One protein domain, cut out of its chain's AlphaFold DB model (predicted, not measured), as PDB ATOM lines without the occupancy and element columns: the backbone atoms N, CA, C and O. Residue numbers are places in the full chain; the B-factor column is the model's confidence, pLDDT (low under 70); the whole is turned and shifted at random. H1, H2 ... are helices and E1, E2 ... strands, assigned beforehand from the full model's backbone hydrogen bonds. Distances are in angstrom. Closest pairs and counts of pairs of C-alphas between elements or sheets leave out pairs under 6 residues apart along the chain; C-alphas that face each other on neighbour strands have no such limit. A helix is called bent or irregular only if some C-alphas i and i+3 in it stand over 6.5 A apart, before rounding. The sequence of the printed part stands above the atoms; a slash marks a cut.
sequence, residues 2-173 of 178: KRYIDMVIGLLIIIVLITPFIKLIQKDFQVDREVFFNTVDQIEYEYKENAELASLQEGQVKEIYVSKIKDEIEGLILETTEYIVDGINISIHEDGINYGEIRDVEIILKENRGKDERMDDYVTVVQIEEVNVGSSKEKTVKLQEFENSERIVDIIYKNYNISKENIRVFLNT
ATOM      1  N   LYS A   2     325.581 221.646 249.691       80.00
ATOM      2  CA  LYS A   2     325.401 221.868 251.145       80.00
ATOM      3  C   LYS A   2     325.344 223.351 251.556       80.00
ATOM      4  O   LYS A   2     324.347 223.781 252.099       80.00
ATOM      5  N   ARG A   3     326.306 224.166 251.112       82.69
ATOM      6  CA  ARG A   3     326.315 225.625 251.348       82.69
ATOM      7  C   ARG A   3     325.088 226.376 250.798       82.69
ATOM      8  O   ARG A   3     324.707 227.399 251.348       82.69
ATOM      9  N   TYR A   4     324.487 225.893 249.708       91.06
ATOM     10  CA  TYR A   4     323.261 226.487 249.161       91.06
ATOM     11  C   TYR A   4     322.047 226.083 250.002       91.06
ATOM     12  O   TYR A   4     321.214 226.921 250.317       91.06
ATOM     13  N   ILE A   5     322.003 224.820 250.429       92.38
ATOM     14  CA  ILE A   5     320.986 224.300 251.344       92.38
ATOM     15  C   ILE A   5     321.043 225.052 252.680       92.38
ATOM     16  O   ILE A   5     320.016 225.538 253.132       92.38
ATOM     17  N   ASP A   6     322.231 225.242 253.256       92.38
ATOM     18  CA  ASP A   6     322.415 225.964 254.522       92.38
ATOM     19  C   ASP A   6     321.951 227.432 254.417       92.38
ATOM     20  O   ASP A   6     321.315 227.958 255.327       92.38
ATOM     21  N   MET A   7     322.201 228.082 253.276       93.25
ATOM     22  CA  MET A   7     321.748 229.449 252.999       93.25
ATOM     23  C   MET A   7     320.222 229.542 252.841       93.25
ATOM     24  O   MET A   7     319.604 230.456 253.382       93.25
ATOM     25  N   VAL A   8     319.605 228.591 252.133       94.75
ATOM     26  CA  VAL A   8     318.144 228.538 251.961       94.75
ATOM     27  C   VAL A   8     317.453 228.228 253.289       94.75
ATOM     28  O   VAL A   8     316.462 228.871 253.619       94.75
ATOM     29  N   ILE A   9     317.997 227.305 254.087       95.06
ATOM     30  CA  ILE A   9     317.493 227.004 255.433       95.06
ATOM     31  C   ILE A   9     317.600 228.243 256.330       95.06
ATOM     32  O   ILE A   9     316.640 228.571 257.020       95.06
ATOM     33  N   GLY A  10     318.720 228.972 256.280       94.31
ATOM     34  CA  GLY A  10     318.879 230.232 257.008       94.31
ATOM     35  C   GLY A  10     317.823 231.274 256.627       94.31
ATOM     36  O   GLY A  10     317.207 231.870 257.507       94.31
ATOM     37  N   LEU A  11     317.549 231.443 255.329       95.00
ATOM     38  CA  LEU A  11     316.497 232.345 254.849       95.00
ATOM     39  C   LEU A  11     315.104 231.915 255.335       95.00
ATOM     40  O   LEU A  11     314.326 232.756 255.774       95.00
ATOM     41  N   LEU A  12     314.797 230.614 255.305       93.88
ATOM     42  CA  LEU A  12     313.522 230.085 255.799       93.88
ATOM     43  C   LEU A  12     313.341 230.332 257.300       93.88
ATOM     44  O   LEU A  12     312.256 230.720 257.723       93.88
ATOM     45  N   ILE A  13     314.401 230.172 258.097       95.12
ATOM     46  CA  ILE A  13     314.373 230.481 259.533       95.12
ATOM     47  C   ILE A  13     314.088 231.971 259.752       95.12
ATOM     48  O   ILE A  13     313.232 232.313 260.565       95.12
ATOM     49  N   ILE A  14     314.749 232.856 258.999       94.81
ATOM     50  CA  ILE A  14     314.516 234.306 259.078       94.81
ATOM     51  C   ILE A  14     313.060 234.643 258.728       94.81
ATOM     52  O   ILE A  14     312.422 235.388 259.466       94.81
ATOM     53  N   ILE A  15     312.504 234.065 257.659       91.75
ATOM     54  CA  ILE A  15     311.104 234.288 257.263       91.75
ATOM     55  C   ILE A  15     310.147 233.843 258.375       91.75
ATOM     56  O   ILE A  15     309.250 234.600 258.747       91.75
ATOM     57  N   VAL A  16     310.346 232.651 258.944       92.69
ATOM     58  CA  VAL A  16     309.507 232.125 260.035       92.69
ATOM     59  C   VAL A  16     309.575 233.017 261.275       92.69
ATOM     60  O   VAL A  16     308.547 233.244 261.908       92.69
ATOM     61  N   LEU A  17     310.751 233.562 261.597       91.94
ATOM     62  CA  LEU A  17     310.929 234.472 262.731       91.94
ATOM     63  C   LEU A  17     310.328 235.857 262.487       91.94
ATOM     64  O   LEU A  17     309.752 236.415 263.411       91.94
ATOM     65  N   ILE A  18     310.430 236.406 261.273       87.56
ATOM     66  CA  ILE A  18     309.908 237.741 260.933       87.56
ATOM     67  C   ILE A  18     308.376 237.731 260.790       87.56
ATOM     68  O   ILE A  18     307.715 238.697 261.166       87.56
ATOM     69  N   THR A  19     307.793 236.638 260.288       82.31
ATOM     70  CA  THR A  19     306.344 236.506 260.042       82.31
ATOM     71  C   THR A  19     305.447 236.931 261.223       82.31
ATOM     72  O   THR A  19     304.509 237.694 260.985       82.31
ATOM     73  N   PRO A  20     305.669 236.493 262.481       81.00
ATOM     74  CA  PRO A  20     304.844 236.931 263.608       81.00
ATOM     75  C   PRO A  20     304.954 238.437 263.882       81.00
ATOM     76  O   PRO A  20     303.948 239.042 264.229       81.00
ATOM     77  N   PHE A  21     306.120 239.057 263.673       77.44
ATOM     78  CA  PHE A  21     306.290 240.503 263.863       77.44
ATOM     79  C   PHE A  21     305.575 241.316 262.782       77.44
ATOM     80  O   PHE A  21     304.927 242.306 263.107       77.44
ATOM     81  N   ILE A  22     305.603 240.865 261.521       70.19
ATOM     82  CA  ILE A  22     304.825 241.498 260.438       70.19
ATOM     83  C   ILE A  22     303.331 241.502 260.786       70.19
ATOM     84  O   ILE A  22     302.646 242.499 260.571       70.19
ATOM     85  N   LYS A  23     302.829 240.406 261.372       59.88
ATOM     86  CA  LYS A  23     301.427 240.300 261.795       59.88
ATOM     87  C   LYS A  23     301.057 241.217 262.959       59.88
ATOM     88  O   LYS A  23     299.873 241.480 263.111       59.88
ATOM     89  N   LEU A  24     302.010 241.661 263.780       61.16
ATOM     90  CA  LEU A  24     301.738 242.587 264.886       61.16
ATOM     91  C   LEU A  24     301.595 244.030 264.390       61.16
ATOM     92  O   LEU A  24     300.682 244.712 264.826       61.16
ATOM     93  N   ILE A  25     302.406 244.451 263.414       61.22
ATOM     94  CA  ILE A  25     302.378 245.821 262.864       61.22
ATOM     95  C   ILE A  25     301.034 246.147 262.187       61.22
ATOM     96  O   ILE A  25     300.565 247.272 262.243       61.22
ATOM     97  N   GLN A  26     300.378 245.164 261.565       54.97
ATOM     98  CA  GLN A  26     299.050 245.356 260.958       54.97
ATOM     99  C   GLN A  26     297.894 245.255 261.967       54.97
ATOM    100  O   GLN A  26     296.734 245.407 261.590       54.97
ATOM    101  N   LYS A  27     298.187 244.923 263.229       56.44
ATOM    102  CA  LYS A  27     297.170 244.572 264.223       56.44
ATOM    103  C   LYS A  27     296.806 245.719 265.154       56.44
ATOM    104  O   LYS A  27     295.773 245.599 265.800       56.44
ATOM    105  N   ASP A  28     297.587 246.796 265.217       59.56
ATOM    106  CA  ASP A  28     297.326 247.904 266.149       59.56
ATOM    107  C   ASP A  28     295.914 248.487 265.939       59.56
ATOM    108  O   ASP A  28     295.125 248.528 266.882       59.56
ATOM    109  N   PHE A  29     295.511 248.720 264.684       60.03
ATOM    110  CA  PHE A  29     294.141 249.135 264.349       60.03
ATOM    111  C   PHE A  29     293.069 248.098 264.741       60.03
ATOM    112  O   PHE A  29     291.999 248.442 265.242       60.03
ATOM    113  N   GLN A  30     293.343 246.803 264.546       65.94
ATOM    114  CA  GLN A  30     292.400 245.743 264.929       65.94
ATOM    115  C   GLN A  30     292.257 245.619 266.450       65.94
ATOM    116  O   GLN A  30     291.181 245.275 266.931       65.94
ATOM    117  N   VAL A  31     293.326 245.885 267.204       70.69
ATOM    118  CA  VAL A  31     293.302 245.895 268.670       70.69
ATOM    119  C   VAL A  31     292.477 247.073 269.172       70.69
ATOM    120  O   VAL A  31     291.633 246.871 270.038       70.69
ATOM    121  N   ASP A  32     292.657 248.266 268.608       76.88
ATOM    122  CA  ASP A  32     291.873 249.443 268.996       76.88
ATOM    123  C   ASP A  32     290.379 249.265 268.714       76.88
ATOM    124  O   ASP A  32     289.550 249.565 269.574       76.88
ATOM    125  N   ARG A  33     290.030 248.692 267.554       81.31
ATOM    126  CA  ARG A  33     288.643 248.336 267.223       81.31
ATOM    127  C   ARG A  33     288.055 247.334 268.219       81.31
ATOM    128  O   ARG A  33     286.921 247.495 268.660       81.31
ATOM    129  N   GLU A  34     288.809 246.296 268.568       81.06
ATOM    130  CA  GLU A  34     288.369 245.263 269.510       81.06
ATOM    131  C   GLU A  34     288.178 245.839 270.922       81.06
ATOM    132  O   GLU A  34     287.207 245.523 271.607       81.06
ATOM    133  N   VAL A  35     289.074 246.726 271.364       84.00
ATOM    134  CA  VAL A  35     288.945 247.431 272.648       84.00
ATOM    135  C   VAL A  35     287.716 248.340 272.648       84.00
ATOM    136  O   VAL A  35     286.964 248.327 273.622       84.00
ATOM    137  N   PHE A  36     287.478 249.080 271.562       86.00
ATOM    138  CA  PHE A  36     286.273 249.889 271.387       86.00
ATOM    139  C   PHE A  36     285.005 249.030 271.504       86.00
ATOM    140  O   PHE A  36     284.166 249.304 272.359       86.00
ATOM    141  N   PHE A  37     284.909 247.946 270.727       85.31
ATOM    142  CA  PHE A  37     283.754 247.044 270.734       85.31
ATOM    143  C   PHE A  37     283.468 246.468 272.128       85.31
ATOM    144  O   PHE A  37     282.349 246.572 272.619       85.31
ATOM    145  N   ASN A  38     284.490 245.927 272.799       84.75
ATOM    146  CA  ASN A  38     284.326 245.350 274.135       84.75
ATOM    147  C   ASN A  38     283.927 246.400 275.184       84.75
ATOM    148  O   ASN A  38     283.191 246.089 276.116       84.75
ATOM    149  N   THR A  39     284.395 247.643 275.036       84.94
ATOM    150  CA  THR A  39     284.015 248.739 275.939       84.94
ATOM    151  C   THR A  39     282.542 249.104 275.762       84.94
ATOM    152  O   THR A  39     281.836 249.266 276.753       84.94
ATOM    153  N   VAL A  40     282.063 249.194 274.518       85.50
ATOM    154  CA  VAL A  40     280.649 249.481 274.231       85.50
ATOM    155  C   VAL A  40     279.741 248.348 274.710       85.50
ATOM    156  O   VAL A  40     278.756 248.616 275.393       85.50
ATOM    157  N   ASP A  41     280.100 247.090 274.441       85.38
ATOM    158  CA  ASP A  41     279.332 245.918 274.894       85.38
ATOM    159  C   ASP A  41     279.241 245.868 276.432       85.38
ATOM    160  O   ASP A  41     278.185 245.603 277.014       85.38
ATOM    161  N   GLN A  42     280.331 246.224 277.122       85.81
ATOM    162  CA  GLN A  42     280.335 246.347 278.578       85.81
ATOM    163  C   GLN A  42     279.418 247.478 279.072       85.81
ATOM    164  O   GLN A  42     278.696 247.279 280.050       85.81
ATOM    165  N   ILE A  43     279.408 248.638 278.408       85.44
ATOM    166  CA  ILE A  43     278.514 249.759 278.744       85.44
ATOM    167  C   ILE A  43     277.049 249.345 278.575       85.44
ATOM    168  O   ILE A  43     276.239 249.587 279.472       85.44
ATOM    169  N   GLU A  44     276.701 248.683 277.470       83.75
ATOM    170  CA  GLU A  44     275.337 248.198 277.232       83.75
ATOM    171  C   GLU A  44     274.905 247.199 278.317       83.75
ATOM    172  O   GLU A  44     273.781 247.263 278.829       83.75
ATOM    173  N   TYR A  45     275.812 246.308 278.728       83.12
ATOM    174  CA  TYR A  45     275.552 245.346 279.793       83.12
ATOM    175  C   TYR A  45     275.381 246.007 281.171       83.12
ATOM    176  O   TYR A  45     274.427 245.693 281.888       83.12
ATOM    177  N   GLU A  46     276.281 246.917 281.555       83.44
ATOM    178  CA  GLU A  46     276.284 247.567 282.874       83.44
ATOM    179  C   GLU A  46     275.131 248.561 283.047       83.44
ATOM    180  O   GLU A  46     274.547 248.656 284.130       83.44
ATOM    181  N   TYR A  47     274.760 249.269 281.979       84.38
ATOM    182  CA  TYR A  47     273.744 250.322 282.002       84.38
ATOM    183  C   TYR A  47     272.432 249.914 281.333       84.38
ATOM    184  O   TYR A  47     271.615 250.769 280.996       84.38
ATOM    185  N   LYS A  48     272.163 248.609 281.219       78.44
ATOM    186  CA  LYS A  48     270.931 248.070 280.620       78.44
ATOM    187  C   LYS A  48     269.637 248.658 281.200       78.44
ATOM    188  O   LYS A  48     268.626 248.753 280.508       78.44
ATOM    189  N   GLU A  49     269.652 249.044 282.475       82.62
ATOM    190  CA  GLU A  49     268.503 249.646 283.170       82.62
ATOM    191  C   GLU A  49     268.399 251.172 282.982       82.62
ATOM    192  O   GLU A  49     267.377 251.765 283.327       82.62
ATOM    193  N   ASN A  50     269.426 251.817 282.421       86.94
ATOM    194  CA  ASN A  50     269.477 253.252 282.165       86.94
ATOM    195  C   ASN A  50     270.047 253.551 280.768       86.94
ATOM    196  O   ASN A  50     271.216 253.902 280.603       86.94
ATOM    197  N   ALA A  51     269.174 253.441 279.766       84.19
ATOM    198  CA  ALA A  51     269.515 253.634 278.357       84.19
ATOM    199  C   ALA A  51     270.093 255.027 278.038       84.19
ATOM    200  O   ALA A  51     270.911 255.156 277.131       84.19
ATOM    201  N   GLU A  52     269.699 256.066 278.781       88.38
ATOM    202  CA  GLU A  52     270.214 257.426 278.579       88.38
ATOM    203  C   GLU A  52     271.690 257.527 278.990       88.38
ATOM    204  O   GLU A  52     272.507 258.074 278.250       88.38
ATOM    205  N   LEU A  53     272.056 256.934 280.135       86.19
ATOM    206  CA  LEU A  53     273.454 256.854 280.565       86.19
ATOM    207  C   LEU A  53     274.294 255.967 279.642       86.19
ATOM    208  O   LEU A  53     275.428 256.336 279.341       86.19
ATOM    209  N   ALA A  54     273.742 254.839 279.182       86.25
ATOM    210  CA  ALA A  54     274.420 253.940 278.249       86.25
ATOM    211  C   ALA A  54     274.793 254.671 276.948       86.25
ATOM    212  O   ALA A  54     275.958 254.699 276.562       86.25
ATOM    213  N   SER A  55     273.820 255.361 276.339       86.88
ATOM    214  CA  SER A  55     274.020 256.127 275.104       86.88
ATOM    215  C   SER A  55     275.014 257.282 275.276       86.88
ATOM    216  O   SER A  55     275.846 257.518 274.399       86.88
ATOM    217  N   LEU A  56     274.983 257.981 276.417       89.81
ATOM    218  CA  LEU A  56     275.942 259.051 276.699       89.81
ATOM    219  C   LEU A  56     277.383 258.523 276.781       89.81
ATOM    220  O   LEU A  56     278.288 259.132 276.212       89.81
ATOM    221  N   GLN A  57     277.604 257.407 277.478       86.81
ATOM    222  CA  GLN A  57     278.939 256.816 277.612       86.81
ATOM    223  C   GLN A  57     279.435 256.204 276.304       86.81
ATOM    224  O   GLN A  57     280.593 256.404 275.943       86.81
ATOM    225  N   GLU A  58     278.564 255.516 275.567       88.38
ATOM    226  CA  GLU A  58     278.884 255.008 274.233       88.38
ATOM    227  C   GLU A  58     279.334 256.149 273.310       88.38
ATOM    228  O   GLU A  58     280.372 256.045 272.654       88.38
ATOM    229  N   GLY A  59     278.621 257.281 273.327       88.19
ATOM    230  CA  GLY A  59     278.988 258.477 272.568       88.19
ATOM    231  C   GLY A  59     280.379 259.015 272.916       88.19
ATOM    232  O   GLY A  59     281.150 259.342 272.017       88.19
ATOM    233  N   GLN A  60     280.738 259.045 274.203       88.06
ATOM    234  CA  GLN A  60     282.067 259.475 274.656       88.06
ATOM    235  C   GLN A  60     283.172 258.517 274.199       88.06
ATOM    236  O   GLN A  60     284.218 258.948 273.713       88.06
ATOM    237  N   VAL A  61     282.944 257.209 274.329       88.50
ATOM    238  CA  VAL A  61     283.897 256.179 273.894       88.50
ATOM    239  C   VAL A  61     284.098 256.236 272.379       88.50
ATOM    240  O   VAL A  61     285.231 256.157 271.897       88.50
ATOM    241  N   LYS A  62     283.018 256.458 271.627       89.69
ATOM    242  CA  LYS A  62     283.045 256.660 270.177       89.69
ATOM    243  C   LYS A  62     283.827 257.907 269.778       89.69
ATOM    244  O   LYS A  62     284.633 257.835 268.854       89.69
ATOM    245  N   GLU A  63     283.614 259.031 270.456       90.38
ATOM    246  CA  GLU A  63     284.339 260.277 270.185       90.38
ATOM    247  C   GLU A  63     285.849 260.095 270.371       90.38
ATOM    248  O   GLU A  63     286.625 260.471 269.495       90.38
ATOM    249  N   ILE A  64     286.263 259.430 271.455       89.44
ATOM    250  CA  ILE A  64     287.673 259.120 271.725       89.44
ATOM    251  C   ILE A  64     288.253 258.211 270.635       89.44
ATOM    252  O   ILE A  64     289.336 258.486 270.117       89.44
ATOM    253  N   TYR A  65     287.534 257.146 270.268       88.31
ATOM    254  CA  TYR A  65     287.964 256.215 269.224       88.31
ATOM    255  C   TYR A  65     288.156 256.924 267.878       88.31
ATOM    256  O   TYR A  65     289.207 256.805 267.249       88.31
ATOM    257  N   VAL A  66     287.176 257.729 267.468       89.75
ATOM    258  CA  VAL A  66     287.236 258.499 266.222       89.75
ATOM    259  C   VAL A  66     288.347 259.551 266.268       89.75
ATOM    260  O   VAL A  66     289.065 259.700 265.282       89.75
ATOM    261  N   SER A  67     288.526 260.259 267.389       88.81
ATOM    262  CA  SER A  67     289.591 261.259 267.544       88.81
ATOM    263  C   SER A  67     290.973 260.641 267.381       88.81
ATOM    264  O   SER A  67     291.790 261.177 266.644       88.81
ATOM    265  N   LYS A  68     291.215 259.474 267.988       88.38
ATOM    266  CA  LYS A  68     292.499 258.776 267.862       88.38
ATOM    267  C   LYS A  68     292.827 258.450 266.401       88.38
ATOM    268  O   LYS A  68     293.940 258.699 265.949       88.38
ATOM    269  N   ILE A  69     291.847 257.950 265.647       88.06
ATOM    270  CA  ILE A  69     292.028 257.649 264.219       88.06
ATOM    271  C   ILE A  69     292.289 258.937 263.422       88.06
ATOM    272  O   ILE A  69     293.121 258.937 262.515       88.06
ATOM    273  N   LYS A  70     291.603 260.042 263.746       89.00
ATOM    274  CA  LYS A  70     291.858 261.340 263.102       89.00
ATOM    275  C   LYS A  70     293.301 261.790 263.317       89.00
ATOM    276  O   LYS A  70     293.955 262.123 262.333       89.00
ATOM    277  N   ASP A  71     293.796 261.722 264.550       88.12
ATOM    278  CA  ASP A  71     295.165 262.116 264.898       88.12
ATOM    279  C   ASP A  71     296.203 261.263 264.148       88.12
ATOM    280  O   ASP A  71     297.197 261.772 263.627       88.12
ATOM    281  N   GLU A  72     295.959 259.953 264.033       86.31
ATOM    282  CA  GLU A  72     296.825 259.043 263.281       86.31
ATOM    283  C   GLU A  72     296.816 259.345 261.773       86.31
ATOM    284  O   GLU A  72     297.873 259.371 261.140       86.31
ATOM    285  N   ILE A  73     295.645 259.605 261.176       86.94
ATOM    286  CA  ILE A  73     295.536 259.993 259.760       86.94
ATOM    287  C   ILE A  73     296.213 261.346 259.512       86.94
ATOM    288  O   ILE A  73     296.923 261.495 258.515       86.94
ATOM    289  N   GLU A  74     296.033 262.318 260.405       88.06
ATOM    290  CA  GLU A  74     296.687 263.623 260.313       88.06
ATOM    291  C   GLU A  74     298.212 263.488 260.355       88.06
ATOM    292  O   GLU A  74     298.900 264.014 259.475       88.06
ATOM    293  N   GLY A  75     298.737 262.711 261.308       84.31
ATOM    294  CA  GLY A  75     300.164 262.407 261.398       84.31
ATOM    295  C   GLY A  75     300.699 261.754 260.123       84.31
ATOM    296  O   GLY A  75     301.709 262.196 259.574       84.31
ATOM    297  N   LEU A  76     299.981 260.763 259.582       84.81
ATOM    298  CA  LEU A  76     300.359 260.097 258.333       84.81
ATOM    299  C   LEU A  76     300.419 261.068 257.147       84.81
ATOM    300  O   LEU A  76     301.336 260.982 256.329       84.81
ATOM    301  N   ILE A  77     299.465 261.992 257.026       85.31
ATOM    302  CA  ILE A  77     299.436 262.973 255.931       85.31
ATOM    303  C   ILE A  77     300.589 263.969 256.073       85.31
ATOM    304  O   ILE A  77     301.268 264.248 255.079       85.31
ATOM    305  N   LEU A  78     300.854 264.446 257.291       83.94
ATOM    306  CA  LEU A  78     301.936 265.386 257.584       83.94
ATOM    307  C   LEU A  78     303.325 264.777 257.331       83.94
ATOM    308  O   LEU A  78     304.220 265.456 256.836       83.94
ATOM    309  N   GLU A  79     303.517 263.494 257.645       80.69
ATOM    310  CA  GLU A  79     304.790 262.799 257.422       80.69
ATOM    311  C   GLU A  79     305.051 262.474 255.945       80.69
ATOM    312  O   GLU A  79     306.204 262.336 255.523       80.69
ATOM    313  N   THR A  80     303.994 262.313 255.147       77.38
ATOM    314  CA  THR A  80     304.104 261.750 253.792       77.38
ATOM    315  C   THR A  80     303.862 262.751 252.668       77.38
ATOM    316  O   THR A  80     304.172 262.427 251.510       77.38
ATOM    317  N   THR A  81     303.337 263.938 252.984       80.69
ATOM    318  CA  THR A  81     302.956 264.977 252.020       80.69
ATOM    319  C   THR A  81     303.356 266.379 252.489       80.69
ATOM    320  O   THR A  81     303.715 266.588 253.640       80.69
ATOM    321  N   GLU A  82     303.295 267.360 251.585       81.06
ATOM    322  CA  GLU A  82     303.526 268.779 251.904       81.06
ATOM    323  C   GLU A  82     302.227 269.523 252.268       81.06
ATOM    324  O   GLU A  82     302.213 270.750 252.327       81.06
ATOM    325  N   TYR A  83     301.122 268.805 252.487       82.94
ATOM    326  CA  TYR A  83     299.827 269.387 252.835       82.94
ATOM    327  C   TYR A  83     299.601 269.359 254.346       82.94
ATOM    328  O   TYR A  83     300.095 268.477 255.046       82.94
ATOM    329  N   ILE A  84     298.826 270.322 254.841       84.62
ATOM    330  CA  ILE A  84     298.322 270.325 256.217       84.62
ATOM    331  C   ILE A  84     296.857 269.900 256.170       84.62
ATOM    332  O   ILE A  84     296.124 270.270 255.250       84.62
ATOM    333  N   VAL A  85     296.424 269.131 257.159       85.38
ATOM    334  CA  VAL A  85     295.019 268.773 257.328       85.38
ATOM    335  C   VAL A  85     294.265 269.965 257.921       85.38
ATOM    336  O   VAL A  85     294.678 270.553 258.913       85.38
ATOM    337  N   ASP A  86     293.174 270.362 257.276       84.75
ATOM    338  CA  ASP A  86     292.253 271.394 257.767       84.75
ATOM    339  C   ASP A  86     291.054 270.769 258.496       84.75
ATOM    340  O   ASP A  86     290.500 271.355 259.420       84.75
ATOM    341  N   GLY A  87     290.679 269.544 258.115       84.62
ATOM    342  CA  GLY A  87     289.661 268.767 258.812       84.62
ATOM    343  C   GLY A  87     289.590 267.319 258.337       84.62
ATOM    344  O   GLY A  87     289.890 267.015 257.182       84.62
ATOM    345  N   ILE A  88     289.171 266.427 259.238       87.00
ATOM    346  CA  ILE A  88     288.905 265.013 258.944       87.00
ATOM    347  C   ILE A  88     287.536 264.648 259.509       87.00
ATOM    348  O   ILE A  88     287.268 264.838 260.701       87.00
ATOM    349  N   ASN A  89     286.693 264.062 258.665       88.75
ATOM    350  CA  ASN A  89     285.428 263.454 259.050       88.75
ATOM    351  C   ASN A  89     285.514 261.946 258.836       88.75
ATOM    352  O   ASN A  89     285.844 261.482 257.749       88.75
ATOM    353  N   ILE A  90     285.214 261.185 259.887       88.06
ATOM    354  CA  ILE A  90     285.247 259.722 259.870       88.06
ATOM    355  C   ILE A  90     283.864 259.231 260.268       88.06
ATOM    356  O   ILE A  90     283.349 259.615 261.317       88.06
ATOM    357  N   SER A  91     283.278 258.384 259.429       86.88
ATOM    358  CA  SER A  91     282.063 257.641 259.753       86.88
ATOM    359  C   SER A  91     282.429 256.201 260.071       86.88
ATOM    360  O   SER A  91     283.197 255.591 259.330       86.88
ATOM    361  N   ILE A  92     281.853 255.645 261.134       87.25
ATOM    362  CA  ILE A  92     282.023 254.238 261.506       87.25
ATOM    363  C   ILE A  92     280.701 253.483 261.369       87.25
ATOM    364  O   ILE A  92     279.622 254.078 261.366       87.25
ATOM    365  N   HIS A  93     280.779 252.167 261.233       85.25
ATOM    366  CA  HIS A  93     279.627 251.287 261.337       85.25
ATOM    367  C   HIS A  93     279.189 251.174 262.799       85.25
ATOM    368  O   HIS A  93     279.985 250.818 263.664       85.25
ATOM    369  N   GLU A  94     277.916 251.458 263.053       81.00
ATOM    370  CA  GLU A  94     277.312 251.467 264.396       81.00
ATOM    371  C   GLU A  94     276.395 250.263 264.625       81.00
ATOM    372  O   GLU A  94     275.768 250.156 265.667       81.00
ATOM    373  N   ASP A  95     276.347 249.322 263.677       78.56
ATOM    374  CA  ASP A  95     275.454 248.171 263.744       78.56
ATOM    375  C   ASP A  95     276.105 246.887 263.211       78.56
ATOM    376  O   ASP A  95     276.852 246.881 262.224       78.56
ATOM    377  N   GLY A  96     275.726 245.764 263.825       75.31
ATOM    378  CA  GLY A  96     276.004 244.415 263.335       75.31
ATOM    379  C   GLY A  96     277.458 243.956 263.484       75.31
ATOM    380  O   GLY A  96     278.210 244.420 264.332       75.31
ATOM    381  N   ILE A  97     277.857 242.995 262.644       75.19
ATOM    382  CA  ILE A  97     279.174 242.320 262.704       75.19
ATOM    383  C   ILE A  97     280.337 243.295 262.430       75.19
ATOM    384  O   ILE A  97     281.473 243.067 262.850       75.19
ATOM    385  N   ASN A  98     280.044 244.406 261.754       77.56
ATOM    386  CA  ASN A  98     281.032 245.397 261.352       77.56
ATOM    387  C   ASN A  98     281.097 246.583 262.322       77.56
ATOM    388  O   ASN A  98     281.730 247.579 261.993       77.56
ATOM    389  N   TYR A  99     280.480 246.503 263.510       80.31
ATOM    390  CA  TYR A  99     280.532 247.582 264.500       80.31
ATOM    391  C   TYR A  99     281.982 248.045 264.744       80.31
ATOM    392  O   TYR A  99     282.904 247.228 264.886       80.31
ATOM    393  N   GLY A 100     282.194 249.363 264.712       77.12
ATOM    394  CA  GLY A 100     283.498 250.009 264.867       77.12
ATOM    395  C   GLY A 100     284.392 250.033 263.621       77.12
ATOM    396  O   GLY A 100     285.467 250.631 263.673       77.12
ATOM    397  N   GLU A 101     283.994 249.418 262.501       84.38
ATOM    398  CA  GLU A 101     284.734 249.550 261.237       84.38
ATOM    399  C   GLU A 101     284.545 250.937 260.632       84.38
ATOM    400  O   GLU A 101     283.443 251.486 260.645       84.38
ATOM    401  N   ILE A 102     285.614 251.493 260.061       84.62
ATOM    402  CA  ILE A 102     285.541 252.766 259.346       84.62
ATOM    403  C   ILE A 102     284.770 252.548 258.042       84.62
ATOM    404  O   ILE A 102     285.174 251.757 257.191       84.62
ATOM    405  N   ARG A 103     283.661 253.272 257.898       85.81
ATOM    406  CA  ARG A 103     282.803 253.255 256.715       85.81
ATOM    407  C   ARG A 103     283.315 254.226 255.662       85.81
ATOM    408  O   ARG A 103     283.567 253.805 254.539       85.81
ATOM    409  N   ASP A 104     283.497 255.488 256.055       86.44
ATOM    410  CA  ASP A 104     283.864 256.598 255.170       86.44
ATOM    411  C   ASP A 104     284.882 257.518 255.842       86.44
ATOM    412  O   ASP A 104     284.803 257.764 257.051       86.44
ATOM    413  N   VAL A 105     285.803 258.063 255.046       86.56
ATOM    414  CA  VAL A 105     286.776 259.073 255.471       86.56
ATOM    415  C   VAL A 105     286.758 260.229 254.482       86.56
ATOM    416  O   VAL A 105     287.040 260.054 253.298       86.56
ATOM    417  N   GLU A 106     286.472 261.425 254.978       87.38
ATOM    418  CA  GLU A 106     286.595 262.664 254.219       87.38
ATOM    419  C   GLU A 106     287.697 263.523 254.829       87.38
ATOM    420  O   GLU A 106     287.704 263.787 256.031       87.38
ATOM    421  N   ILE A 107     288.640 263.954 253.996       87.69
ATOM    422  CA  ILE A 107     289.795 264.748 254.404       87.69
ATOM    423  C   ILE A 107     289.783 266.055 253.635       87.69
ATOM    424  O   ILE A 107     289.682 266.073 252.409       87.69
ATOM    425  N   ILE A 108     289.941 267.148 254.365       87.19
ATOM    426  CA  ILE A 108     290.094 268.488 253.821       87.19
ATOM    427  C   ILE A 108     291.543 268.894 254.054       87.19
ATOM    428  O   ILE A 108     292.019 268.924 255.188       87.19
ATOM    429  N   LEU A 109     292.253 269.180 252.971       86.94
ATOM    430  CA  LEU A 109     293.648 269.599 252.978       86.94
ATOM    431  C   LEU A 109     293.758 271.093 252.701       86.94
ATOM    432  O   LEU A 109     292.952 271.658 251.964       86.94
ATOM    433  N   LYS A 110     294.825 271.705 253.200       84.19
ATOM    434  CA  LYS A 110     295.290 273.035 252.805       84.19
ATOM    435  C   LYS A 110     296.767 272.992 252.436       84.19
ATOM    436  O   LYS A 110     297.531 272.160 252.928       84.19
ATOM    437  N   GLU A 111     297.179 273.895 251.553       80.06
ATOM    438  CA  GLU A 111     298.591 274.053 251.205       80.06
ATOM    439  C   GLU A 111     299.398 274.527 252.417       80.06
ATOM    440  O   GLU A 111     299.006 275.466 253.114       80.06
ATOM    441  N   ASN A 112     300.565 273.921 252.642       71.69
ATOM    442  CA  ASN A 112     301.512 274.378 253.651       71.69
ATOM    443  C   ASN A 112     302.253 275.629 253.154       71.69
ATOM    444  O   ASN A 112     303.395 275.575 252.690       71.69
ATOM    445  N   ARG A 113     301.584 276.782 253.215       60.06
ATOM    446  CA  ARG A 113     302.201 278.091 252.973       60.06
ATOM    447  C   ARG A 113     303.072 278.414 254.185       60.06
ATOM    448  O   ARG A 113     302.577 278.855 255.215       60.06
ATOM    449  N   GLY A 114     304.358 278.083 254.087       48.16
ATOM    450  CA  GLY A 114     305.287 278.086 255.216       48.16
ATOM    451  C   GLY A 114     305.208 279.326 256.119       48.16
ATOM    452  O   GLY A 114     305.289 280.450 255.641       48.16
ATOM    453  N   LYS A 115     305.123 279.067 257.433       44.00
ATOM    454  CA  LYS A 115     305.441 279.956 258.570       44.00
ATOM    455  C   LYS A 115     305.024 281.432 258.424       44.00
ATOM    456  O   LYS A 115     305.898 282.248 258.153       44.00
ATOM    457  N   ASP A 116     303.773 281.778 258.752       38.44
ATOM    458  CA  ASP A 116     303.498 282.963 259.605       38.44
ATOM    459  C   ASP A 116     302.048 283.157 260.101       38.44
ATOM    460  O   ASP A 116     301.684 284.262 260.501       38.44
ATOM    461  N   GLU A 117     301.202 282.125 260.166       39.12
ATOM    462  CA  GLU A 117     299.883 282.289 260.792       39.12
ATOM    463  C   GLU A 117     299.810 281.526 262.106       39.12
ATOM    464  O   GLU A 117     299.907 280.302 262.190       39.12
ATOM    465  N   ARG A 118     299.750 282.332 263.164       35.75
ATOM    466  CA  ARG A 118     299.553 281.923 264.542       35.75
ATOM    467  C   ARG A 118     298.332 281.019 264.595       35.75
ATOM    468  O   ARG A 118     297.275 281.389 264.109       35.75
ATOM    469  N   MET A 119     298.549 279.868 265.216       38.22
ATOM    470  CA  MET A 119     297.581 279.007 265.879       38.22
ATOM    471  C   MET A 119     296.385 279.820 266.399       38.22
ATOM    472  O   MET A 119     296.440 280.379 267.493       38.22
ATOM    473  N   ASP A 120     295.348 279.928 265.575       33.44
ATOM    474  CA  ASP A 120     294.023 280.356 265.991       33.44
ATOM    475  C   ASP A 120     293.187 279.082 265.980       33.44
ATOM    476  O   ASP A 120     292.874 278.507 264.936       33.44
ATOM    477  N   ASP A 121     292.988 278.576 267.190       34.88
ATOM    478  CA  ASP A 121     292.390 277.296 267.542       34.88
ATOM    479  C   ASP A 121     290.870 277.355 267.300       34.88
ATOM    480  O   ASP A 121     290.055 277.351 268.222       34.88
ATOM    481  N   TYR A 122     290.474 277.505 266.035       34.00
ATOM    482  CA  TYR A 122     289.081 277.471 265.609       34.00
ATOM    483  C   TYR A 122     288.800 276.144 264.912       34.00
ATOM    484  O   TYR A 122     288.902 276.022 263.691       34.00
ATOM    485  N   VAL A 123     288.370 275.154 265.698       30.27
ATOM    486  CA  VAL A 123     287.612 274.013 265.176       30.27
ATOM    487  C   VAL A 123     286.314 274.572 264.593       30.27
ATOM    488  O   VAL A 123     285.326 274.783 265.296       30.27
ATOM    489  N   THR A 124     286.320 274.864 263.293       32.00
ATOM    490  CA  THR A 124     285.082 275.142 262.569       32.00
ATOM    491  C   THR A 124     284.388 273.802 262.384       32.00
ATOM    492  O   THR A 124     284.686 273.054 261.457       32.00
ATOM    493  N   VAL A 125     283.479 273.472 263.303       29.45
ATOM    494  CA  VAL A 125     282.526 272.380 263.107       29.45
ATOM    495  C   VAL A 125     281.651 272.778 261.922       29.45
ATOM    496  O   VAL A 125     280.683 273.521 262.068       29.45
ATOM    497  N   VAL A 126     282.014 272.318 260.727       32.72
ATOM    498  CA  VAL A 126     281.113 272.355 259.579       32.72
ATOM    499  C   VAL A 126     280.044 271.304 259.860       32.72
ATOM    500  O   VAL A 126     280.229 270.119 259.590       32.72
ATOM    501  N   GLN A 127     278.935 271.730 260.466       29.19
ATOM    502  CA  GLN A 127     277.694 270.969 260.424       29.19
ATOM    503  C   GLN A 127     277.302 270.843 258.952       29.19
ATOM    504  O   GLN A 127     276.907 271.818 258.315       29.19
ATOM    505  N   ILE A 128     277.452 269.643 258.398       37.47
ATOM    506  CA  ILE A 128     276.850 269.301 257.116       37.47
ATOM    507  C   ILE A 128     275.357 269.139 257.403       37.47
ATOM    508  O   ILE A 128     274.901 268.069 257.802       37.47
ATOM    509  N   GLU A 129     274.606 270.234 257.285       29.69
ATOM    510  CA  GLU A 129     273.153 270.152 257.225       29.69
ATOM    511  C   GLU A 129     272.754 269.351 255.982       29.69
ATOM    512  O   GLU A 129     273.319 269.496 254.894       29.69
ATOM    513  N   GLU A 130     271.777 268.471 256.186       30.55
ATOM    514  CA  GLU A 130     271.073 267.712 255.163       30.55
ATOM    515  C   GLU A 130     270.794 268.598 253.939       30.55
ATOM    516  O   GLU A 130     270.219 269.680 254.058       30.55
ATOM    517  N   VAL A 131     271.238 268.156 252.756       29.33
ATOM    518  CA  VAL A 131     271.151 268.934 251.516       29.33
ATOM    519  C   VAL A 131     269.683 269.173 251.159       29.33
ATOM    520  O   VAL A 131     269.053 268.384 250.456       29.33
ATOM    521  N   ASN A 132     269.140 270.296 251.619       27.31
ATOM    522  CA  ASN A 132     267.867 270.839 251.177       27.31
ATOM    523  C   ASN A 132     268.160 271.940 250.153       27.31
ATOM    524  O   ASN A 132     268.757 272.973 250.456       27.31
ATOM    525  N   VAL A 133     267.784 271.695 248.899       34.84
ATOM    526  CA  VAL A 133     268.006 272.624 247.785       34.84
ATOM    527  C   VAL A 133     267.096 273.842 247.967       34.84
ATOM    528  O   VAL A 133     265.932 273.832 247.571       34.84
ATOM    529  N   GLY A 134     267.628 274.904 248.577       27.02
ATOM    530  CA  GLY A 134     266.874 276.120 248.872       27.02
ATOM    531  C   GLY A 134     267.748 277.330 249.202       27.02
ATOM    532  O   GLY A 134     267.904 277.687 250.357       27.02
ATOM    533  N   SER A 135     268.281 277.973 248.162       40.47
ATOM    534  CA  SER A 135     268.693 279.386 248.057       40.47
ATOM    535  C   SER A 135     268.891 280.212 249.349       40.47
ATOM    536  O   SER A 135     267.984 280.931 249.772       40.47
ATOM    537  N   SER A 136     270.125 280.299 249.848       30.77
ATOM    538  CA  SER A 136     270.599 281.454 250.625       30.77
ATOM    539  C   SER A 136     272.100 281.685 250.386       30.77
ATOM    540  O   SER A 136     272.878 280.760 250.173       30.77
ATOM    541  N   LYS A 137     272.489 282.959 250.269       41.16
ATOM    542  CA  LYS A 137     273.840 283.401 249.899       41.16
ATOM    543  C   LYS A 137     274.773 283.328 251.108       41.16
ATOM    544  O   LYS A 137     274.777 284.261 251.904       41.16
ATOM    545  N   GLU A 138     275.625 282.312 251.166       31.36
ATOM    546  CA  GLU A 138     276.803 282.290 252.038       31.36
ATOM    547  C   GLU A 138     278.062 281.915 251.247       31.36
ATOM    548  O   GLU A 138     277.995 281.270 250.197       31.36
ATOM    549  N   LYS A 139     279.207 282.445 251.698       32.19
ATOM    550  CA  LYS A 139     280.501 282.424 251.002       32.19
ATOM    551  C   LYS A 139     280.853 281.004 250.552       32.19
ATOM    552  O   LYS A 139     281.165 280.142 251.363       32.19
ATOM    553  N   THR A 140     280.824 280.780 249.243       31.53
ATOM    554  CA  THR A 140     281.078 279.466 248.653       31.53
ATOM    555  C   THR A 140     282.580 279.189 248.639       31.53
ATOM    556  O   THR A 140     283.286 279.610 247.723       31.53
ATOM    557  N   VAL A 141     283.079 278.491 249.662       44.50
ATOM    558  CA  VAL A 141     284.376 277.808 249.587       44.50
ATOM    559  C   VAL A 141     284.250 276.762 248.480       44.50
ATOM    560  O   VAL A 141     283.400 275.875 248.548       44.50
ATOM    561  N   LYS A 142     285.035 276.896 247.407       42.09
ATOM    562  CA  LYS A 142     285.073 275.890 246.341       42.09
ATOM    563  C   LYS A 142     285.955 274.737 246.808       42.09
ATOM    564  O   LYS A 142     287.161 274.772 246.607       42.09
ATOM    565  N   LEU A 143     285.344 273.733 247.425       51.97
ATOM    566  CA  LEU A 143     285.989 272.440 247.633       51.97
ATOM    567  C   LEU A 143     286.179 271.790 246.257       51.97
ATOM    568  O   LEU A 143     285.198 271.481 245.579       51.97
ATOM    569  N   GLN A 144     287.427 271.644 245.817       57.28
ATOM    570  CA  GLN A 144     287.756 270.839 244.643       57.28
ATOM    571  C   GLN A 144     288.273 269.484 245.111       57.28
ATOM    572  O   GLN A 144     289.094 269.408 246.030       57.28
ATOM    573  N   GLU A 145     287.768 268.417 244.492       62.25
ATOM    574  CA  GLU A 145     288.321 267.079 244.670       62.25
ATOM    575  C   GLU A 145     289.783 267.107 244.225       62.25
ATOM    576  O   GLU A 145     290.118 267.605 243.147       62.25
ATOM    577  N   PHE A 146     290.675 266.669 245.107       70.56
ATOM    578  CA  PHE A 146     292.098 266.834 244.892       70.56
ATOM    579  C   PHE A 146     292.582 265.813 243.854       70.56
ATOM    580  O   PHE A 146     292.704 264.625 244.152       70.56
ATOM    581  N   GLU A 147     292.880 266.272 242.635       61.62
ATOM    582  CA  GLU A 147     293.283 265.404 241.511       61.62
ATOM    583  C   GLU A 147     294.552 264.580 241.800       61.62
ATOM    584  O   GLU A 147     294.730 263.503 241.238       61.62
ATOM    585  N   ASN A 148     295.419 265.038 242.711       67.19
ATOM    586  CA  ASN A 148     296.645 264.336 243.113       67.19
ATOM    587  C   ASN A 148     296.509 263.621 244.479       67.19
ATOM    588  O   ASN A 148     297.487 263.426 245.204       67.19
ATOM    589  N   SER A 149     295.284 263.239 244.850       74.44
ATOM    590  CA  SER A 149     294.965 262.543 246.107       74.44
ATOM    591  C   SER A 149     295.362 261.068 246.136       74.44
ATOM    592  O   SER A 149     295.352 260.469 247.211       74.44
ATOM    593  N   GLU A 150     295.765 260.483 245.003       79.00
ATOM    594  CA  GLU A 150     296.035 259.044 244.863       79.00
ATOM    595  C   GLU A 150     297.019 258.523 245.921       79.00
ATOM    596  O   GLU A 150     296.806 257.467 246.513       79.00
ATOM    597  N   ARG A 151     298.054 259.309 246.244       80.12
ATOM    598  CA  ARG A 151     299.038 258.951 247.272       80.12
ATOM    599  C   ARG A 151     298.434 258.897 248.680       80.12
ATOM    600  O   ARG A 151     298.781 258.000 249.441       80.12
ATOM    601  N   ILE A 152     297.541 259.827 249.020       81.69
ATOM    602  CA  ILE A 152     296.878 259.892 250.334       81.69
ATOM    603  C   ILE A 152     295.858 258.758 250.452       81.69
ATOM    604  O   ILE A 152     295.869 258.015 251.433       81.69
ATOM    605  N   VAL A 153     295.048 258.565 249.408       84.31
ATOM    606  CA  VAL A 153     294.077 257.468 249.313       84.31
ATOM    607  C   VAL A 153     294.773 256.113 249.462       84.31
ATOM    608  O   VAL A 153     294.316 255.265 250.223       84.31
ATOM    609  N   ASP A 154     295.919 255.913 248.806       83.81
ATOM    610  CA  ASP A 154     296.692 254.672 248.898       83.81
ATOM    611  C   ASP A 154     297.259 254.399 250.292       83.81
ATOM    612  O   ASP A 154     297.315 253.242 250.718       83.81
ATOM    613  N   ILE A 155     297.718 255.437 250.993       81.50
ATOM    614  CA  ILE A 155     298.260 255.302 252.349       81.50
ATOM    615  C   ILE A 155     297.140 254.909 253.312       81.50
ATOM    616  O   ILE A 155     297.312 253.977 254.096       81.50
ATOM    617  N   ILE A 156     295.980 255.556 253.217       82.44
ATOM    618  CA  ILE A 156     294.836 255.264 254.085       82.44
ATOM    619  C   ILE A 156     294.267 253.875 253.778       82.44
ATOM    620  O   ILE A 156     294.067 253.085 254.699       82.44
ATOM    621  N   TYR A 157     294.119 253.522 252.496       82.62
ATOM    622  CA  TYR A 157     293.721 252.178 252.063       82.62
ATOM    623  C   TYR A 157     294.628 251.096 252.668       82.62
ATOM    624  O   TYR A 157     294.139 250.092 253.179       82.62
ATOM    625  N   LYS A 158     295.954 251.291 252.655       81.12
ATOM    626  CA  LYS A 158     296.911 250.295 253.170       81.12
ATOM    627  C   LYS A 158     296.915 250.172 254.691       81.12
ATOM    628  O   LYS A 158     297.130 249.068 255.182       81.12
ATOM    629  N   ASN A 159     296.737 251.278 255.413       77.44
ATOM    630  CA  ASN A 159     296.822 251.282 256.877       77.44
ATOM    631  C   ASN A 159     295.502 250.878 257.542       77.44
ATOM    632  O   ASN A 159     295.524 250.172 258.544       77.44
ATOM    633  N   TYR A 160     294.366 251.258 256.954       76.94
ATOM    634  CA  TYR A 160     293.046 251.054 257.559       76.94
ATOM    635  C   TYR A 160     292.167 250.052 256.807       76.94
ATOM    636  O   TYR A 160     291.084 249.713 257.274       76.94
ATOM    637  N   ASN A 161     292.620 249.556 255.649       77.00
ATOM    638  CA  ASN A 161     291.889 248.593 254.820       77.00
ATOM    639  C   ASN A 161     290.477 249.082 254.416       77.00
ATOM    640  O   ASN A 161     289.559 248.283 254.233       77.00
ATOM    641  N   ILE A 162     290.320 250.401 254.272       79.69
ATOM    642  CA  ILE A 162     289.093 251.083 253.833       79.69
ATOM    643  C   ILE A 162     289.073 251.104 252.309       79.69
ATOM    644  O   ILE A 162     290.095 251.422 251.707       79.69
ATOM    645  N   SER A 163     287.937 250.806 251.669       80.81
ATOM    646  CA  SER A 163     287.826 250.875 250.205       80.81
ATOM    647  C   SER A 163     288.191 252.269 249.687       80.81
ATOM    648  O   SER A 163     287.768 253.276 250.252       80.81
ATOM    649  N   LYS A 164     288.944 252.342 248.581       81.62
ATOM    650  CA  LYS A 164     289.363 253.625 247.987       81.62
ATOM    651  C   LYS A 164     288.180 254.516 247.609       81.62
ATOM    652  O   LYS A 164     288.310 255.729 247.625       81.62
ATOM    653  N   GLU A 165     287.037 253.914 247.285       81.00
ATOM    654  CA  GLU A 165     285.801 254.628 246.936       81.00
ATOM    655  C   GLU A 165     285.155 255.354 248.129       81.00
ATOM    656  O   GLU A 165     284.385 256.294 247.936       81.00
ATOM    657  N   ASN A 166     285.514 254.959 249.353       83.81
ATOM    658  CA  ASN A 166     285.015 255.542 250.597       83.81
ATOM    659  C   ASN A 166     285.986 256.577 251.192       83.81
ATOM    660  O   ASN A 166     285.778 257.054 252.308       83.81
ATOM    661  N   ILE A 167     287.069 256.904 250.477       85.12
ATOM    662  CA  ILE A 167     288.049 257.908 250.888       85.12
ATOM    663  C   ILE A 167     287.924 259.092 249.937       85.12
ATOM    664  O   ILE A 167     288.211 258.971 248.747       85.12
ATOM    665  N   ARG A 168     287.521 260.250 250.461       86.06
ATOM    666  CA  ARG A 168     287.409 261.489 249.685       86.06
ATOM    667  C   ARG A 168     288.390 262.516 250.202       86.06
ATOM    668  O   ARG A 168     288.475 262.757 251.404       86.06
ATOM    669  N   VAL A 169     289.123 263.134 249.286       84.19
ATOM    670  CA  VAL A 169     290.136 264.134 249.618       84.19
ATOM    671  C   VAL A 169     289.827 265.414 248.861       84.19
ATOM    672  O   VAL A 169     289.793 265.438 247.631       84.19
ATOM    673  N   PHE A 170     289.628 266.490 249.608       84.75
ATOM    674  CA  PHE A 170     289.348 267.816 249.082       84.75
ATOM    675  C   PHE A 170     290.526 268.737 249.364       84.75
ATOM    676  O   PHE A 170     291.110 268.690 250.445       84.75
ATOM    677  N   LEU A 171     290.859 269.601 248.409       81.56
ATOM    678  CA  LEU A 171     291.816 270.679 248.629       81.56
ATOM    679  C   LEU A 171     291.048 271.986 248.830       81.56
ATOM    680  O   LEU A 171     290.330 272.450 247.940       81.56
ATOM    681  N   ASN A 172     291.210 272.585 250.005       79.06
ATOM    682  CA  ASN A 172     290.732 273.923 250.304       79.06
ATOM    683  C   ASN A 172     291.705 274.939 249.695       79.06
ATOM    684  O   ASN A 172     292.674 275.370 250.321       79.06
ATOM    685  N   THR A 173     291.465 275.312 248.438       65.62
ATOM    686  CA  THR A 173     292.117 276.482 247.853       65.62
ATOM    687  C   THR A 173     291.372 277.715 248.353       65.62
ATOM    688  O   THR A 173     290.279 278.020 247.864       65.62
TER     689      THR A 173
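This is residues 2 to 173 of the 178 residues of an uncharacterized protein of [Clostridium] ultunense Esp (UniProt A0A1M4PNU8). A small, strongly twisted sheet of four strands has helices H3 and H4 over one face; H3 runs on past the sheet and pairs with H2 in a long helical hairpin. H1 sticks out from this body as an arm with residues 2 to 24, and the unnamed stretch between E2 and E3 swings out in loops at residues 114 to 122 and 127 to 140. The printed part has 172 residues, with four named helices and four named strands in the order H1 H2 H3 E1 E2 E3 H4 E4; the sheet runs E1 E2 E4 E3 and is mixed, and the class is mixed, helices and strands. The whole is loose, with a radius of gyration of the C-alphas of 21.6 A and spans of 81 by 53 by 33 A.

In the sheet, E1 is residues 83 to 92, 24.9 A long, and bends by 66 degrees at residue 86; E2 is residues 102 to 111, 26.3 A; E4 is residues 167 to 172, 16.2 A; E3 is residues 143 to 145, 6.6 A. H3, residues 51 to 80, is 43.2 A long, and H4, residues 150 to 160, is 15.3 A. H2, residues 28 to 46, is 26.9 A long. H1, residues 2 to 25, is 35.2 A long, from C-alpha 2 at (325.401, 221.868, 251.145); it has a kink of 29 degrees near residue 19 and is only just irregular, with C-alphas 17 and 20 6.6 A apart. E4 ends with C-alpha 172 at (290.732, 273.923, 250.304).

E1 and E2 form an antiparallel hairpin, with N 89 and O 106 2.8 A apart, within hydrogen-bond range. E2 and E4 are parallel, with N 170 and O 107 at 2.8 A; E4 and E3 are antiparallel, with N 171 and O 144 at 3.0 A. H3 and H4 on one face of the sheet make two layers, one of helices and one of strands. H3 has a height over the sheet of 8.9 A, and its closest C-alphas to E1 are those of Glu 74 and Val 85, 6.2 A. H4 has a height of 9.2 A and lies over E4, slantwise at 45 degrees on the local plane; C-alphas 153 and 167 are the closest, 6.2 A. H3, with residues 73 to 77 alone, only just touches H4, with 3 pairs of C-alphas within 8 A, the closest those of Ile 77 and Ile 152, 6.9 A. H3 touches H2 with residues 54 to 65 alone, the closest C-alphas those of Val 40 and Glu 58, 5.8 A; this helical hairpin has a shallow tilt of 10 degrees, opposite ways. H1 and H2 meet only through their link. Every O i to N i+4 pair is within hydrogen-bond range in H2, H3 and H4, and 18 of 20 in H1.

The C-alphas of Lys 2 and Ser 136, the two farthest apart, are 81.0 A apart. Without the stretches that stand free, the body spans 52 by 33 by 22 A. The printed part has no cut, and the link from E2 to E3, 31 residues, is long. Mean pLDDT of the printed part is 74.1; residues 23 to 30, 113 to 145, 147 to 148 and 173 are under 70.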